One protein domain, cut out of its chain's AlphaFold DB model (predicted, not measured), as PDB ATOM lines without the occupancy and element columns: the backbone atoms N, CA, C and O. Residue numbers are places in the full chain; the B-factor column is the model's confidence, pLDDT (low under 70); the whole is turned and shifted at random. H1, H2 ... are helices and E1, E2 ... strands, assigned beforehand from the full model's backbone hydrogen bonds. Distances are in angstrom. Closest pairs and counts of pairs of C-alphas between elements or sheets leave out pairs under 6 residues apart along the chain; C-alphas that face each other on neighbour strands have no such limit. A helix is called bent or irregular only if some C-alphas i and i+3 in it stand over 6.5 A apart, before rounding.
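This is residues 396 to 514 of the 673 residues of the protein "Hypothetical protein" of Rotaria sordida (UniProt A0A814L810). Three parallel strands, E1, E2 and E3, form a small wall, with H1, H2 and H3 clustered beyond its E1 edge and H6 and H7 touching each other toward the E3 end. H4 and H5 lie alongside and only graze the sheet, and the longest axis runs across the strands. The printed part has 119 residues, with seven named helices and three named strands in the order H1 H2 H3 E1 H4 E2 H5 H6 E3 H7; the sheet's order is E1, E2, E3, and the class is mixed, helices and strands. It is compact, with a radius of gyration of the C-alphas of 14.5 A and spans of 43 by 30 by 21 A.

In the sheet, E1 is residues 434 to 437, E2 residues 462 to 465, and E3 residues 489 to 495, 16.4 A long. H1 is residues 396 to 404, 12.5 A long, and begins with C-alpha 396 at (160.937, 150.914, 118.843). H2 is residues 408 to 415 and H3 residues 420 to 427. H4, residues 442 to 453, is 14.8 A long; it is neither bent nor irregular, but only just, as C-alphas 450 and 453 are 6.3 A apart. H5 is residues 470 to 473 and H6 residues 480 to 483. H7, residues 497 to 509, is 19.3 A long and ends at C-alpha 509 at (166.113, 138.179, 84.205); it is only just irregular, with C-alphas 502 and 505 6.8 A apart.

E1 and E2 are parallel at 5 degrees, with N 437 and O 464 within hydrogen-bond range at 2.9 A. E2 and E3 are parallel at 4 degrees, with N 465 and O 491 at 2.8 A. E1, H4, E2 and E2, H5 H6, E3 are strand-helix-strand units, parallel neighbour strands with helices between them along the chain, each with a right-handed crossover. H2 only grazes the sheet; its closest C-alphas to E1 are Phe 408 and Ile 435, 6.2 A. H2 and H3 form a helical hairpin and touch at Phe 415 and Phe 422, their closest C-alphas, 5.9 A, at a shallow tilt of 3 degrees, opposite ways. H1 is close to H2 but not clearly touching, with C-alphas 403 and 411 closest at 6.5 A. H6 and H7 touch, with C-alphas 481 and 506 closest at 5.1 A. Every O i to N i+4 pair is within hydrogen-bond range in H1, H2 and H4, against 3 of 4 in H3 and 6 of 9 in H7; H5 and H6 are too short for such a pair.

The C-alphas farthest apart, those of Ile 398 and Asn 498, are 45.3 A apart. The printed part has no cut and no long link. Mean pLDDT of the printed part is 77.4; 24 residues are under 70, among them 428 to 432 and 468 to 481.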
ATOM      1  N   ASN A 396     161.032 151.550 120.171       81.00
ATOM      2  CA  ASN A 396     160.937 150.914 118.843       81.00
ATOM      3  C   ASN A 396     161.698 149.582 118.804       81.00
ATOM      4  O   ASN A 396     161.273 148.636 118.153       81.00
ATOM      5  N   GLU A 397     162.795 149.533 119.545       79.44
ATOM      6  CA  GLU A 397     163.763 148.455 119.680       79.44
ATOM      7  C   GLU A 397     163.075 147.180 120.187       79.44
ATOM      8  O   GLU A 397     163.140 146.141 119.538       79.44
ATOM      9  N   ILE A 398     162.281 147.311 121.255       73.94
ATOM     10  CA  ILE A 398     161.478 146.222 121.832       73.94
ATOM     11  C   ILE A 398     160.433 145.695 120.835       73.94
ATOM     12  O   ILE A 398     160.170 144.498 120.782       73.94
ATOM     13  N   PHE A 399     159.834 146.560 120.007       77.69
ATOM     14  CA  PHE A 399     158.921 146.089 118.958       77.69
ATOM     15  C   PHE A 399     159.651 145.413 117.804       77.69
ATOM     16  O   PHE A 399     159.114 144.457 117.260       77.69
ATOM     17  N   PHE A 400     160.860 145.850 117.450       76.31
ATOM     18  CA  PHE A 400     161.684 145.137 116.478       76.31
ATOM     19  C   PHE A 400     162.027 143.726 116.980       76.31
ATOM     20  O   PHE A 400     161.808 142.773 116.241       76.31
ATOM     21  N   GLU A 401     162.436 143.567 118.243       70.56
ATOM     22  CA  GLU A 401     162.638 142.250 118.870       70.56
ATOM     23  C   GLU A 401     161.358 141.394 118.820       70.56
ATOM     24  O   GLU A 401     161.376 140.276 118.310       70.56
ATOM     25  N   ILE A 402     160.209 141.935 119.252       67.88
ATOM     26  CA  ILE A 402     158.907 141.242 119.178       67.88
ATOM     27  C   ILE A 402     158.559 140.833 117.733       67.88
ATOM     28  O   ILE A 402     158.028 139.742 117.514       67.88
ATOM     29  N   PHE A 403     158.855 141.679 116.743       75.56
ATOM     30  CA  PHE A 403     158.565 141.416 115.333       75.56
ATOM     31  C   PHE A 403     159.507 140.375 114.710       75.56
ATOM     32  O   PHE A 403     159.071 139.670 113.803       75.56
ATOM     33  N   GLU A 404     160.747 140.203 115.192       70.50
ATOM     34  CA  GLU A 404     161.634 139.112 114.732       70.50
ATOM     35  C   GLU A 404     161.075 137.727 115.107       70.50
ATOM     36  O   GLU A 404     161.350 136.727 114.436       70.50
ATOM     37  N   TYR A 405     160.210 137.667 116.124       66.44
ATOM     38  CA  TYR A 405     159.518 136.452 116.544       66.44
ATOM     39  C   TYR A 405     158.180 136.180 115.833       66.44
ATOM     40  O   TYR A 405     157.663 135.066 115.974       66.44
ATOM     41  N   MET A 406     157.623 137.127 115.078       65.50
ATOM     42  CA  MET A 406     156.317 137.009 114.410       65.50
ATOM     43  C   MET A 406     156.462 136.839 112.891       65.50
ATOM     44  O   MET A 406     157.488 137.181 112.304       65.50
ATOM     45  N   GLU A 407     155.430 136.333 112.213       70.62
ATOM     46  CA  GLU A 407     155.389 136.421 110.753       70.62
ATOM     47  C   GLU A 407     155.036 137.842 110.293       70.62
ATOM     48  O   GLU A 407     154.189 138.510 110.885       70.62
ATOM     49  N   PHE A 408     155.634 138.304 109.188       75.44
ATOM     50  CA  PHE A 408     155.437 139.681 108.711       75.44
ATOM     51  C   PHE A 408     153.952 140.028 108.487       75.44
ATOM     52  O   PHE A 408     153.529 141.149 108.761       75.44
ATOM     53  N   TYR A 409     153.134 139.072 108.030       75.00
ATOM     54  CA  TYR A 409     151.693 139.294 107.891       75.00
ATOM     55  C   TYR A 409     150.973 139.433 109.247       75.00
ATOM     56  O   TYR A 409     150.075 140.264 109.357       75.00
ATOM     57  N   GLU A 410     151.373 138.691 110.289       74.62
ATOM     58  CA  GLU A 410     150.834 138.852 111.652       74.62
ATOM     59  C   GLU A 410     151.167 140.255 112.193       74.62
ATOM     60  O   GLU A 410     150.291 140.941 112.724       74.62
ATOM     61  N   VAL A 411     152.406 140.716 111.975       78.19
ATOM     62  CA  VAL A 411     152.862 142.074 112.315       78.19
ATOM     63  C   VAL A 411     152.061 143.135 111.555       78.19
ATOM     64  O   VAL A 411     151.541 144.072 112.159       78.19
ATOM     65  N   TYR A 412     151.899 142.985 110.238       80.50
ATOM     66  CA  TYR A 412     151.081 143.889 109.429       80.50
ATOM     67  C   TYR A 412     149.634 143.945 109.934       80.50
ATOM     68  O   TYR A 412     149.137 145.023 110.260       80.50
ATOM     69  N   TYR A 413     148.972 142.792 110.044       75.38
ATOM     70  CA  TYR A 413     147.562 142.694 110.409       75.38
ATOM     71  C   TYR A 413     147.284 143.239 111.818       75.38
ATOM     72  O   TYR A 413     146.311 143.966 112.008       75.38
ATOM     73  N   GLY A 414     148.160 142.941 112.785       71.06
ATOM     74  CA  GLY A 414     148.019 143.391 114.171       71.06
ATOM     75  C   GLY A 414     148.438 144.843 114.429       71.06
ATOM     76  O   GLY A 414     147.835 145.493 115.278       71.06
ATOM     77  N   PHE A 415     149.451 145.370 113.722       76.94
ATOM     78  CA  PHE A 415     150.099 146.638 114.094       76.94
ATOM     79  C   PHE A 415     149.998 147.767 113.045       76.94
ATOM     80  O   PHE A 415     149.917 148.933 113.438       76.94
ATOM     81  N   TYR A 416     149.939 147.488 111.733       82.69
ATOM     82  CA  TYR A 416     149.993 148.525 110.672       82.69
ATOM     83  C   TYR A 416     148.842 149.542 110.732       82.69
ATOM     84  O   TYR A 416     149.006 150.702 110.344       82.69
ATOM     85  N   HIS A 417     147.681 149.127 111.240       79.75
ATOM     86  CA  HIS A 417     146.502 149.982 111.381       79.75
ATOM     87  C   HIS A 417     146.363 150.659 112.761       79.75
ATOM     88  O   HIS A 417     145.486 151.506 112.908       79.75
ATOM     89  N   LEU A 418     147.212 150.355 113.756       78.19
ATOM     90  CA  LEU A 418     147.038 150.857 115.131       78.19
ATOM     91  C   LEU A 418     147.249 152.371 115.266       78.19
ATOM     92  O   LEU A 418     146.456 153.048 115.918       78.19
ATOM     93  N   ASN A 419     148.341 152.900 114.706       81.62
ATOM     94  CA  ASN A 419     148.647 154.334 114.657       81.62
ATOM     95  C   ASN A 419     149.771 154.629 113.638       81.62
ATOM     96  O   ASN A 419     150.394 153.726 113.075       81.62
ATOM     97  N   LYS A 420     150.076 155.919 113.424       86.56
ATOM     98  CA  LYS A 420     151.143 156.365 112.510       86.56
ATOM     99  C   LYS A 420     152.545 155.873 112.914       86.56
ATOM    100  O   LYS A 420     153.374 155.675 112.033       86.56
ATOM    101  N   ARG A 421     152.815 155.652 114.209       85.56
ATOM    102  CA  ARG A 421     154.114 155.141 114.683       85.56
ATOM    103  C   ARG A 421     154.335 153.710 114.195       85.56
ATOM    104  O   ARG A 421     155.334 153.469 113.529       85.56
ATOM    105  N   PHE A 422     153.399 152.795 114.456       84.69
ATOM    106  CA  PHE A 422     153.510 151.407 113.992       84.69
ATOM    107  C   PHE A 422     153.492 151.299 112.465       84.69
ATOM    108  O   PHE A 422     154.268 150.532 111.901       84.69
ATOM    109  N   LYS A 423     152.689 152.126 111.781       87.25
ATOM    110  CA  LYS A 423     152.717 152.207 110.315       87.25
ATOM    111  C   LYS A 423     154.108 152.555 109.770       87.25
ATOM    112  O   LYS A 423     154.535 151.932 108.806       87.25
ATOM    113  N   ASN A 424     154.804 153.524 110.369       85.44
ATOM    114  CA  ASN A 424     156.178 153.851 109.983       85.44
ATOM    115  C   ASN A 424     157.141 152.702 110.331       85.44
ATOM    116  O   ASN A 424     157.877 152.251 109.465       85.44
ATOM    117  N   LEU A 425     157.057 152.173 111.557       84.62
ATOM    118  CA  LEU A 425     157.930 151.114 112.083       84.62
ATOM    119  C   LEU A 425     157.962 149.847 111.205       84.62
ATOM    120  O   LEU A 425     158.999 149.207 111.075       84.62
ATOM    121  N   ILE A 426     156.827 149.490 110.598       82.69
ATOM    122  CA  ILE A 426     156.673 148.318 109.715       82.69
ATOM    123  C   ILE A 426     157.169 148.602 108.286       82.69
ATOM    124  O   ILE A 426     157.501 147.675 107.549       82.69
ATOM    125  N   MET A 427     157.230 149.878 107.896       78.81
ATOM    126  CA  MET A 427     157.821 150.322 106.630       78.81
ATOM    127  C   MET A 427     159.350 150.495 106.723       78.81
ATOM    128  O   MET A 427     160.004 150.607 105.690       78.81
ATOM    129  N   ASP A 428     159.932 150.498 107.928       69.88
ATOM    130  CA  ASP A 428     161.382 150.595 108.117       69.88
ATOM    131  C   ASP A 428     162.102 149.266 107.789       69.88
ATOM    132  O   ASP A 428     161.673 148.153 108.105       69.88
ATOM    133  N   SER A 429     163.230 149.383 107.089       57.16
ATOM    134  CA  SER A 429     163.595 148.451 106.006       57.16
ATOM    135  C   SER A 429     164.118 147.055 106.385       57.16
ATOM    136  O   SER A 429     164.346 146.236 105.492       57.16
ATOM    137  N   LYS A 430     164.321 146.739 107.671       65.88
ATOM    138  CA  LYS A 430     164.893 145.439 108.087       65.88
ATOM    139  C   LYS A 430     163.926 144.272 107.847       65.88
ATOM    140  O   LYS A 430     164.294 143.279 107.215       65.88
ATOM    141  N   PHE A 431     162.686 144.416 108.310       63.06
ATOM    142  CA  PHE A 431     161.679 143.346 108.349       63.06
ATOM    143  C   PHE A 431     161.160 142.976 106.957       63.06
ATOM    144  O   PHE A 431     160.969 141.805 106.643       63.06
ATOM    145  N   LEU A 432     161.053 143.973 106.079       68.56
ATOM    146  CA  LEU A 432     160.622 143.837 104.685       68.56
ATOM    147  C   LEU A 432     161.575 143.009 103.805       68.56
ATOM    148  O   LEU A 432     161.226 142.646 102.686       68.56
ATOM    149  N   SER A 433     162.777 142.682 104.290       71.94
ATOM    150  CA  SER A 433     163.736 141.868 103.537       71.94
ATOM    151  C   SER A 433     163.289 140.408 103.340       71.94
ATOM    152  O   SER A 433     163.729 139.777 102.371       71.94
ATOM    153  N   LYS A 434     162.395 139.896 104.204       77.75
ATOM    154  CA  LYS A 434     161.755 138.575 104.110       77.75
ATOM    155  C   LYS A 434     160.237 138.715 104.244       77.75
ATOM    156  O   LYS A 434     159.732 138.902 105.347       77.75
ATOM    157  N   ILE A 435     159.505 138.535 103.146       79.44
ATOM    158  CA  ILE A 435     158.035 138.524 103.154       79.44
ATOM    159  C   ILE A 435     157.526 137.102 102.911       79.44
ATOM    160  O   ILE A 435     157.843 136.490 101.890       79.44
ATOM    161  N   ASN A 436     156.710 136.594 103.839       77.06
ATOM    162  CA  ASN A 436     155.802 135.475 103.588       77.06
ATOM    163  C   ASN A 436     154.398 136.021 103.334       77.06
ATOM    164  O   ASN A 436     153.944 136.906 104.061       77.06
ATOM    165  N   ILE A 437     153.716 135.478 102.327       72.44
ATOM    166  CA  ILE A 437     152.300 135.736 102.077       72.44
ATOM    167  C   ILE A 437     151.514 134.461 102.427       72.44
ATOM    168  O   ILE A 437     151.450 133.549 101.594       72.44
ATOM    169  N   PRO A 438     150.962 134.355 103.652       69.06
ATOM    170  CA  PRO A 438     150.233 133.169 104.099       69.06
ATOM    171  C   PRO A 438     148.865 133.024 103.410       69.06
ATOM    172  O   PRO A 438     148.423 133.889 102.647       69.06
ATOM    173  N   TYR A 439     148.171 131.920 103.696       68.25
ATOM    174  CA  TYR A 439     146.790 131.699 103.262       68.25
ATOM    175  C   TYR A 439     145.858 132.702 103.952       68.25
ATOM    176  O   TYR A 439     145.600 132.616 105.150       68.25
ATOM    177  N   ILE A 440     145.384 133.673 103.176       71.88
ATOM    178  CA  ILE A 440     144.514 134.780 103.588       71.88
ATOM    179  C   ILE A 440     143.492 135.040 102.480       71.88
ATOM    180  O   ILE A 440     143.746 134.731 101.313       71.88
ATOM    181  N   SER A 441     142.340 135.610 102.830       76.88
ATOM    182  CA  SER A 441     141.295 135.951 101.859       76.88
ATOM    183  C   SER A 441     141.800 136.928 100.790       76.88
ATOM    184  O   SER A 441     142.658 137.772 101.061       76.88
ATOM    185  N   LYS A 442     141.240 136.840  99.574       78.38
ATOM    186  CA  LYS A 442     141.634 137.662  98.417       78.38
ATOM    187  C   LYS A 442     141.653 139.169  98.725       78.38
ATOM    188  O   LYS A 442     142.634 139.834  98.416       78.38
ATOM    189  N   LEU A 443     140.654 139.680  99.449       77.62
ATOM    190  CA  LEU A 443     140.607 141.083  99.883       77.62
ATOM    191  C   LEU A 443     141.780 141.468 100.809       77.62
ATOM    192  O   LEU A 443     142.394 142.520 100.637       77.62
ATOM    193  N   ASN A 444     142.125 140.618 101.782       76.31
ATOM    194  CA  ASN A 444     143.260 140.866 102.677       76.31
ATOM    195  C   ASN A 444     144.602 140.758 101.935       76.31
ATOM    196  O   ASN A 444     145.524 141.521 102.225       76.31
ATOM    197  N   PHE A 445     144.692 139.861 100.950       79.88
ATOM    198  CA  PHE A 445     145.831 139.742 100.043       79.88
ATOM    199  C   PHE A 445     146.022 141.003  99.189       79.88
ATOM    200  O   PHE A 445     147.112 141.570  99.189       79.88
ATOM    201  N   GLU A 446     144.975 141.485  98.518       79.19
ATOM    202  CA  GLU A 446     145.011 142.694  97.685       79.19
ATOM    203  C   GLU A 446     145.397 143.929  98.511       79.19
ATOM    204  O   GLU A 446     146.301 144.679  98.132       79.19
ATOM    205  N   LEU A 447     144.795 144.091  99.695       79.75
ATOM    206  CA  LEU A 447     145.143 145.162 100.627       79.75
ATOM    207  C   LEU A 447     146.602 145.076 101.092       79.75
ATOM    208  O   LEU A 447     147.264 146.112 101.149       79.75
ATOM    209  N   PHE A 448     147.114 143.887 101.421       79.62
ATOM    210  CA  PHE A 448     148.512 143.689 101.823       79.62
ATOM    211  C   PHE A 448     149.485 143.972 100.669       79.62
ATOM    212  O   PHE A 448     150.467 144.695 100.853       79.62
ATOM    213  N   TYR A 449     149.176 143.480  99.468       78.88
ATOM    214  CA  TYR A 449     149.977 143.682  98.263       78.88
ATOM    215  C   TYR A 449     150.110 145.174  97.923       78.88
ATOM    216  O   TYR A 449     151.225 145.690  97.827       78.88
ATOM    217  N   GLN A 450     148.988 145.900  97.865       80.94
ATOM    218  CA  GLN A 450     148.968 147.345  97.618       80.94
ATOM    219  C   GLN A 450     149.604 148.167  98.749       80.94
ATOM    220  O   GLN A 450     150.212 149.214  98.503       80.94
ATOM    221  N   ASN A 451     149.445 147.753 100.014       80.06
ATOM    222  CA  ASN A 451     149.951 148.545 101.131       80.06
ATOM    223  C   ASN A 451     151.443 148.365 101.386       80.06
ATOM    224  O   ASN A 451     152.083 149.365 101.720       80.06
ATOM    225  N   ILE A 452     151.953 147.142 101.236       82.06
ATOM    226  CA  ILE A 452     153.310 146.747 101.616       82.06
ATOM    227  C   ILE A 452     154.144 146.360 100.400       82.06
ATOM    228  O   ILE A 452     155.208 146.944 100.211       82.06
ATOM    229  N   ILE A 453     153.698 145.391  99.596       80.50
ATOM    230  CA  ILE A 453     154.572 144.747  98.602       80.50
ATOM    231  C   ILE A 453     154.961 145.742  97.507       80.50
ATOM    232  O   ILE A 453     156.152 146.016  97.385       80.50
ATOM    233  N   ILE A 454     153.990 146.380  96.838       80.31
ATOM    234  CA  ILE A 454     154.231 147.371  95.761       80.31
ATOM    235  C   ILE A 454     155.169 148.510  96.205       80.31
ATOM    236  O   ILE A 454     155.917 149.069  95.410       80.31
ATOM    237  N   LYS A 455     155.163 148.875  97.491       80.00
ATOM    238  CA  LYS A 455     155.958 150.004  98.006       80.00
ATOM    239  C   LYS A 455     157.381 149.627  98.413       80.00
ATOM    240  O   LYS A 455     158.155 150.513  98.752       80.00
ATOM    241  N   ASN A 456     157.707 148.334  98.428       77.56
ATOM    242  CA  ASN A 456     158.966 147.808  98.954       77.56
ATOM    243  C   ASN A 456     159.608 146.749  98.038       77.56
ATOM    244  O   ASN A 456     160.551 146.081  98.459       77.56
ATOM    245  N   GLU A 457     159.134 146.600  96.795       79.88
ATOM    246  CA  GLU A 457     159.542 145.551  95.841       79.88
ATOM    247  C   GLU A 457     161.071 145.436  95.712       79.88
ATOM    248  O   GLU A 457     161.639 144.347  95.805       79.88
ATOM    249  N   HIS A 458     161.755 146.579  95.630       80.44
ATOM    250  CA  HIS A 458     163.208 146.664  95.494       80.44
ATOM    251  C   HIS A 458     163.998 146.287  96.764       80.44
ATOM    252  O   HIS A 458     165.204 146.051  96.679       80.44
ATOM    253  N   HIS A 459     163.368 146.237  97.944       79.75
ATOM    254  CA  HIS A 459     164.015 145.877  99.217       79.75
ATOM    255  C   HIS A 459     163.899 144.383  99.565       79.75
ATOM    256  O   HIS A 459     164.682 143.882 100.383       79.75
ATOM    257  N   ILE A 460     162.957 143.670  98.945       84.06
ATOM    258  CA  ILE A 460     162.665 142.262  99.224       84.06
ATOM    259  C   ILE A 460     163.796 141.373  98.684       84.06
ATOM    260  O   ILE A 460     164.160 141.426  97.510       84.06
ATOM    261  N   LYS A 461     164.359 140.532  99.559       85.81
ATOM    262  CA  LYS A 461     165.452 139.588  99.243       85.81
ATOM    263  C   LYS A 461     164.998 138.132  99.324       85.81
ATOM    264  O   LYS A 461     165.574 137.277  98.649       85.81
ATOM    265  N   ILE A 462     163.988 137.861 100.148       84.75
ATOM    266  CA  ILE A 462     163.346 136.560 100.326       84.75
ATOM    267  C   ILE A 462     161.840 136.766 100.155       84.75
ATOM    268  O   ILE A 462     161.228 137.494 100.938       84.75
ATOM    269  N   LEU A 463     161.249 136.118  99.152       86.31
ATOM    270  CA  LEU A 463     159.815 136.179  98.876       86.31
ATOM    271  C   LEU A 463     159.225 134.768  98.918       86.31
ATOM    272  O   LEU A 463     159.639 133.887  98.161       86.31
ATOM    273  N   ILE A 464     158.280 134.554  99.832       83.12
ATOM    274  CA  ILE A 464     157.585 133.281 100.029       83.12
ATOM    275  C   ILE A 464     156.119 133.479  99.643       83.12
ATOM    276  O   ILE A 464     155.336 134.125 100.340       83.12
ATOM    277  N   LEU A 465     155.778 132.930  98.487       84.44
ATOM    278  CA  LEU A 465     154.482 132.995  97.840       84.44
ATOM    279  C   LEU A 465     153.705 131.719  98.190       84.44
ATOM    280  O   LEU A 465     153.901 130.682  97.556       84.44
ATOM    281  N   SER A 466     152.873 131.767  99.238       79.12
ATOM    282  CA  SER A 466     152.131 130.587  99.722       79.12
ATOM    283  C   SER A 466     150.635 130.597  99.406       79.12
ATOM    284  O   SER A 466     149.996 129.556  99.494       79.12
ATOM    285  N   ASN A 467     150.071 131.752  99.055       73.56
ATOM    286  CA  ASN A 467     148.641 131.937  98.830       73.56
ATOM    287  C   ASN A 467     148.215 131.555  97.396       73.56
ATOM    288  O   ASN A 467     148.871 131.937  96.432       73.56
ATOM    289  N   ILE A 468     147.083 130.864  97.246       67.19
ATOM    290  CA  ILE A 468     146.591 130.375  95.948       67.19
ATOM    291  C   ILE A 468     146.225 131.504  94.958       67.19
ATOM    292  O   ILE A 468     146.416 131.347  93.755       67.19
ATOM    293  N   PHE A 469     145.803 132.679  95.449       67.12
ATOM    294  CA  PHE A 469     145.437 133.842  94.617       67.12
ATOM    295  C   PHE A 469     146.643 134.561  93.976       67.12
ATOM    296  O   PHE A 469     146.478 135.514  93.214       67.12
ATOM    297  N   ILE A 470     147.872 134.125  94.270       67.94
ATOM    298  CA  ILE A 470     149.109 134.701  93.718       67.94
ATOM    299  C   ILE A 470     149.190 134.512  92.199       67.94
ATOM    300  O   ILE A 470     149.662 135.413  91.498       67.94
ATOM    301  N   ASN A 471     148.669 133.383  91.709       64.88
ATOM    302  CA  ASN A 471     148.517 133.064  90.289       64.88
ATOM    303  C   ASN A 471     147.711 134.142  89.538       64.88
ATOM    304  O   ASN A 471     148.109 134.556  88.451       64.88
ATOM    305  N   ASP A 472     146.634 134.644  90.149       64.19
ATOM    306  CA  ASP A 472     145.683 135.567  89.514       64.19
ATOM    307  C   ASP A 472     146.113 137.041  89.568       64.19
ATOM    308  O   ASP A 472     145.629 137.844  88.768       64.19
ATOM    309  N   ILE A 473     146.967 137.426  90.528       62.97
ATOM    310  CA  ILE A 473     147.207 138.843  90.882       62.97
ATOM    311  C   ILE A 473     148.674 139.270  90.722       62.97
ATOM    312  O   ILE A 473     148.942 140.367  90.239       62.97
ATOM    313  N   ILE A 474     149.635 138.441  91.145       64.69
ATOM    314  CA  ILE A 474     151.067 138.778  91.032       64.69
ATOM    315  C   ILE A 474     151.597 138.260  89.699       64.69
ATOM    316  O   ILE A 474     152.185 139.009  88.921       64.69
ATOM    317  N   LEU A 475     151.354 136.976  89.437       62.47
ATOM    318  CA  LEU A 475     151.921 136.236  88.308       62.47
ATOM    319  C   LEU A 475     151.182 136.495  86.983       62.47
ATOM    320  O   LEU A 475     151.664 136.124  85.919       62.47
ATOM    321  N   SER A 476     150.044 137.188  87.045       63.56
ATOM    322  CA  SER A 476     149.327 137.771  85.908       63.56
ATOM    323  C   SER A 476     149.840 139.161  85.503       63.56
ATOM    324  O   SER A 476     149.402 139.686  84.482       63.56
ATOM    325  N   SER A 477     150.739 139.770  86.292       61.44
ATOM    326  CA  SER A 477     151.193 141.157  86.097       61.44
ATOM    327  C   SER A 477     152.523 141.311  85.349       61.44
ATOM    328  O   SER A 477     152.952 142.442  85.173       61.44
ATOM    329  N   PHE A 478     153.173 140.210  84.942       57.50
ATOM    330  CA  PHE A 478     154.318 140.100  84.007       57.50
ATOM    331  C   PHE A 478     155.577 140.994  84.197       57.50
ATOM    332  O   PHE A 478     156.531 140.861  83.430       57.50
ATOM    333  N   ASP A 479     155.637 141.870  85.209       66.69
ATOM    334  CA  ASP A 479     156.823 142.695  85.523       66.69
ATOM    335  C   ASP A 479     157.639 142.181  86.734       66.69
ATOM    336  O   ASP A 479     158.376 142.949  87.356       66.69
ATOM    337  N   PHE A 480     157.514 140.914  87.140       69.38
ATOM    338  CA  PHE A 480     158.136 140.367  88.360       69.38
ATOM    339  C   PHE A 480     159.656 140.613  88.404       69.38
ATOM    340  O   PHE A 480     160.219 140.902  89.463       69.38
ATOM    341  N   SER A 481     160.308 140.566  87.239       67.88
ATOM    342  CA  SER A 481     161.740 140.856  87.078       67.88
ATOM    343  C   SER A 481     162.122 142.333  87.277       67.88
ATOM    344  O   SER A 481     163.206 142.610  87.790       67.88
ATOM    345  N   LEU A 482     161.238 143.274  86.924       71.75
ATOM    346  CA  LEU A 482     161.436 144.719  87.109       71.75
ATOM    347  C   LEU A 482     161.124 145.157  88.546       71.75
ATOM    348  O   LEU A 482     161.761 146.065  89.076       71.75
ATOM    349  N   LYS A 483     160.162 144.488  89.186       75.56
ATOM    350  CA  LYS A 483     159.718 144.754  90.559       75.56
ATOM    351  C   LYS A 483     160.777 144.294  91.575       75.56
ATOM    352  O   LYS A 483     161.335 145.101  92.330       75.56
ATOM    353  N   PHE A 484     161.136 143.007  91.553       79.81
ATOM    354  CA  PHE A 484     161.935 142.350  92.602       79.81
ATOM    355  C   PHE A 484     163.439 142.227  92.275       79.81
ATOM    356  O   PHE A 484     164.049 141.174  92.459       79.81
ATOM    357  N   ILE A 485     164.070 143.319  91.826       80.56
ATOM    358  CA  ILE A 485     165.468 143.363  91.330       80.56
ATOM    359  C   ILE A 485     166.495 142.734  92.304       80.56
ATOM    360  O   ILE A 485     167.452 142.087  91.879       80.56
ATOM    361  N   ASN A 486     166.304 142.903  93.620       83.50
ATOM    362  CA  ASN A 486     167.219 142.411  94.663       83.50
ATOM    363  C   ASN A 486     166.895 140.996  95.191       83.50
ATOM    364  O   ASN A 486     167.500 140.557  96.180       83.50
ATOM    365  N   LEU A 487     165.961 140.276  94.562       86.94
ATOM    366  CA  LEU A 487     165.505 138.968  95.025       86.94
ATOM    367  C   LEU A 487     166.615 137.913  94.945       86.94
ATOM    368  O   LEU A 487     167.250 137.717  93.908       86.94
ATOM    369  N   LYS A 488     166.831 137.202  96.056       89.38
ATOM    370  CA  LYS A 488     167.817 136.116  96.174       89.38
ATOM    371  C   LYS A 488     167.149 134.760  96.348       89.38
ATOM    372  O   LYS A 488     167.566 133.798  95.710       89.38
ATOM    373  N   ILE A 489     166.119 134.698  97.191       87.62
ATOM    374  CA  ILE A 489     165.379 133.475  97.501       87.62
ATOM    375  C   ILE A 489     163.921 133.658  97.086       87.62
ATOM    376  O   ILE A 489     163.241 134.548  97.599       87.62
ATOM    377  N   LEU A 490     163.439 132.783  96.208       90.19
ATOM    378  CA  LEU A 490     162.036 132.703  95.815       90.19
ATOM    379  C   LEU A 490     161.473 131.331  96.184       90.19
ATOM    380  O   LEU A 490     162.032 130.297  95.818       90.19
ATOM    381  N   ILE A 491     160.354 131.321  96.901       88.06
ATOM    382  CA  ILE A 491     159.581 130.115  97.195       88.06
ATOM    383  C   ILE A 491     158.182 130.330  96.631       88.06
ATOM    384  O   ILE A 491     157.497 131.246  97.076       88.06
ATOM    385  N   ILE A 492     157.756 129.502  95.677       88.19
ATOM    386  CA  ILE A 492     156.394 129.514  95.129       88.19
ATOM    387  C   ILE A 492     155.705 128.199  95.475       88.19
ATOM    388  O   ILE A 492     156.171 127.125  95.089       88.19
ATOM    389  N   ASN A 493     154.587 128.282  96.187       85.94
ATOM    390  CA  ASN A 493     153.700 127.159  96.450       85.94
ATOM    391  C   ASN A 493     152.405 127.318  95.649       85.94
ATOM    392  O   ASN A 493     151.899 128.426  95.513       85.94
ATOM    393  N   HIS A 494     151.848 126.196  95.190       82.19
ATOM    394  CA  HIS A 494     150.590 126.124  94.441       82.19
ATOM    395  C   HIS A 494     150.619 126.847  93.081       82.19
ATOM    396  O   HIS A 494     149.674 127.530  92.700       82.19
ATOM    397  N   ILE A 495     151.711 126.655  92.333       84.19
ATOM    398  CA  ILE A 495     151.820 127.077  90.928       84.19
ATOM    399  C   ILE A 495     151.353 125.969  89.966       84.19
ATOM    400  O   ILE A 495     151.493 124.781  90.267       84.19
ATOM    401  N   ASN A 496     150.864 126.353  88.787       82.81
ATOM    402  CA  ASN A 496     150.456 125.433  87.716       82.81
ATOM    403  C   ASN A 496     151.469 125.485  86.556       82.81
ATOM    404  O   ASN A 496     152.108 126.518  86.348       82.81
ATOM    405  N   GLU A 497     151.620 124.404  85.777       81.62
ATOM    406  CA  GLU A 497     152.652 124.307  84.718       81.62
ATOM    407  C   GLU A 497     152.539 125.454  83.694       81.62
ATOM    408  O   GLU A 497     153.510 126.178  83.470       81.62
ATOM    409  N   ASN A 498     151.322 125.736  83.214       81.44
ATOM    410  CA  ASN A 498     150.999 126.844  82.298       81.44
ATOM    411  C   ASN A 498     151.328 128.254  82.833       81.44
ATOM    412  O   ASN A 498     151.404 129.209  82.057       81.44
ATOM    413  N   ILE A 499     151.470 128.405  84.151       79.62
ATOM    414  CA  ILE A 499     151.795 129.673  84.819       79.62
ATOM    415  C   ILE A 499     153.306 129.756  85.050       79.62
ATOM    416  O   ILE A 499     153.922 130.755  84.677       79.62
ATOM    417  N   PHE A 500     153.929 128.679  85.542       84.56
ATOM    418  CA  PHE A 500     155.390 128.566  85.625       84.56
ATOM    419  C   PHE A 500     156.061 128.792  84.263       84.56
ATOM    420  O   PHE A 500     157.086 129.468  84.182       84.56
ATOM    421  N   ASP A 501     155.462 128.280  83.186       81.88
ATOM    422  CA  ASP A 501     155.977 128.456  81.833       81.88
ATOM    423  C   ASP A 501     156.118 129.920  81.416       81.88
ATOM    424  O   ASP A 501     157.102 130.243  80.749       81.88
ATOM    425  N   LYS A 502     155.166 130.770  81.820       81.12
ATOM    426  CA  LYS A 502     155.097 132.199  81.486       81.12
ATOM    427  C   LYS A 502     156.116 133.021  82.272       81.12
ATOM    428  O   LYS A 502     156.894 133.759  81.682       81.12
ATOM    429  N   ILE A 503     156.160 132.834  83.592       81.50
ATOM    430  CA  ILE A 503     157.047 133.593  84.495       81.50
ATOM    431  C   ILE A 503     158.517 133.201  84.278       81.50
ATOM    432  O   ILE A 503     159.427 133.906  84.705       81.50
ATOM    433  N   PHE A 504     158.790 132.060  83.638       83.44
ATOM    434  CA  PHE A 504     160.151 131.559  83.477       83.44
ATOM    435  C   PHE A 504     161.113 132.575  82.832       83.44
ATOM    436  O   PHE A 504     162.255 132.701  83.280       83.44
ATOM    437  N   ASP A 505     160.665 133.321  81.821       81.44
ATOM    438  CA  ASP A 505     161.509 134.330  81.175       81.44
ATOM    439  C   ASP A 505     161.783 135.533  82.099       81.44
ATOM    440  O   ASP A 505     162.873 136.103  82.066       81.44
ATOM    441  N   GLU A 506     160.876 135.840  83.030       82.31
ATOM    442  CA  GLU A 506     161.106 136.816  84.102       82.31
ATOM    443  C   GLU A 506     162.106 136.281  85.145       82.31
ATOM    444  O   GLU A 506     163.004 137.010  85.573       82.31
ATOM    445  N   LEU A 507     162.033 134.991  85.511       83.75
ATOM    446  CA  LEU A 507     163.012 134.349  86.407       83.75
ATOM    447  C   LEU A 507     164.432 134.364  85.825       83.75
ATOM    448  O   LEU A 507     165.407 134.489  86.567       83.75
ATOM    449  N   LYS A 508     164.559 134.267  84.500       83.25
ATOM    450  CA  LYS A 508     165.833 134.349  83.774       83.25
ATOM    451  C   LYS A 508     166.469 135.746  83.850       83.25
ATOM    452  O   LYS A 508     167.696 135.848  83.817       83.25
ATOM    453  N   CYS A 509     165.663 136.797  84.008       82.06
ATOM    454  CA  CYS A 509     166.113 138.179  84.205       82.06
ATOM    455  C   CYS A 509     166.519 138.498  85.661       82.06
ATOM    456  O   CYS A 509     167.176 139.509  85.905       82.06
ATOM    457  N   LEU A 510     166.197 137.643  86.641       81.94
ATOM    458  CA  LEU A 510     166.584 137.833  88.046       81.94
ATOM    459  C   LEU A 510     168.049 137.436  88.302       81.94
ATOM    460  O   LEU A 510     168.349 136.401  88.901       81.94
ATOM    461  N   TYR A 511     168.993 138.293  87.900       76.44
ATOM    462  CA  TYR A 511     170.443 138.062  88.036       76.44
ATOM    463  C   TYR A 511     170.936 137.772  89.472       76.44
ATOM    464  O   TYR A 511     172.039 137.239  89.639       76.44
ATOM    465  N   GLY A 512     170.155 138.141  90.495       81.31
ATOM    466  CA  GLY A 512     170.439 137.907  91.915       81.31
ATOM    467  C   GLY A 512     169.938 136.572  92.487       81.31
ATOM    468  O   GLY A 512     170.348 136.212  93.595       81.31
ATOM    469  N   LEU A 513     169.090 135.833  91.759       87.69
ATOM    470  CA  LEU A 513     168.395 134.649  92.269       87.69
ATOM    471  C   LEU A 513     169.374 133.492  92.532       87.69
ATOM    472  O   LEU A 513     169.960 132.920  91.610       87.69
ATOM    473  N   ASN A 514     169.546 133.134  93.808       91.25
ATOM    474  CA  ASN A 514     170.454 132.078  94.262       91.25
ATOM    475  C   ASN A 514     169.727 130.810  94.738       91.25
ATOM    476  O   ASN A 514     170.331 129.734  94.739       91.25
TER     477      ASN A 514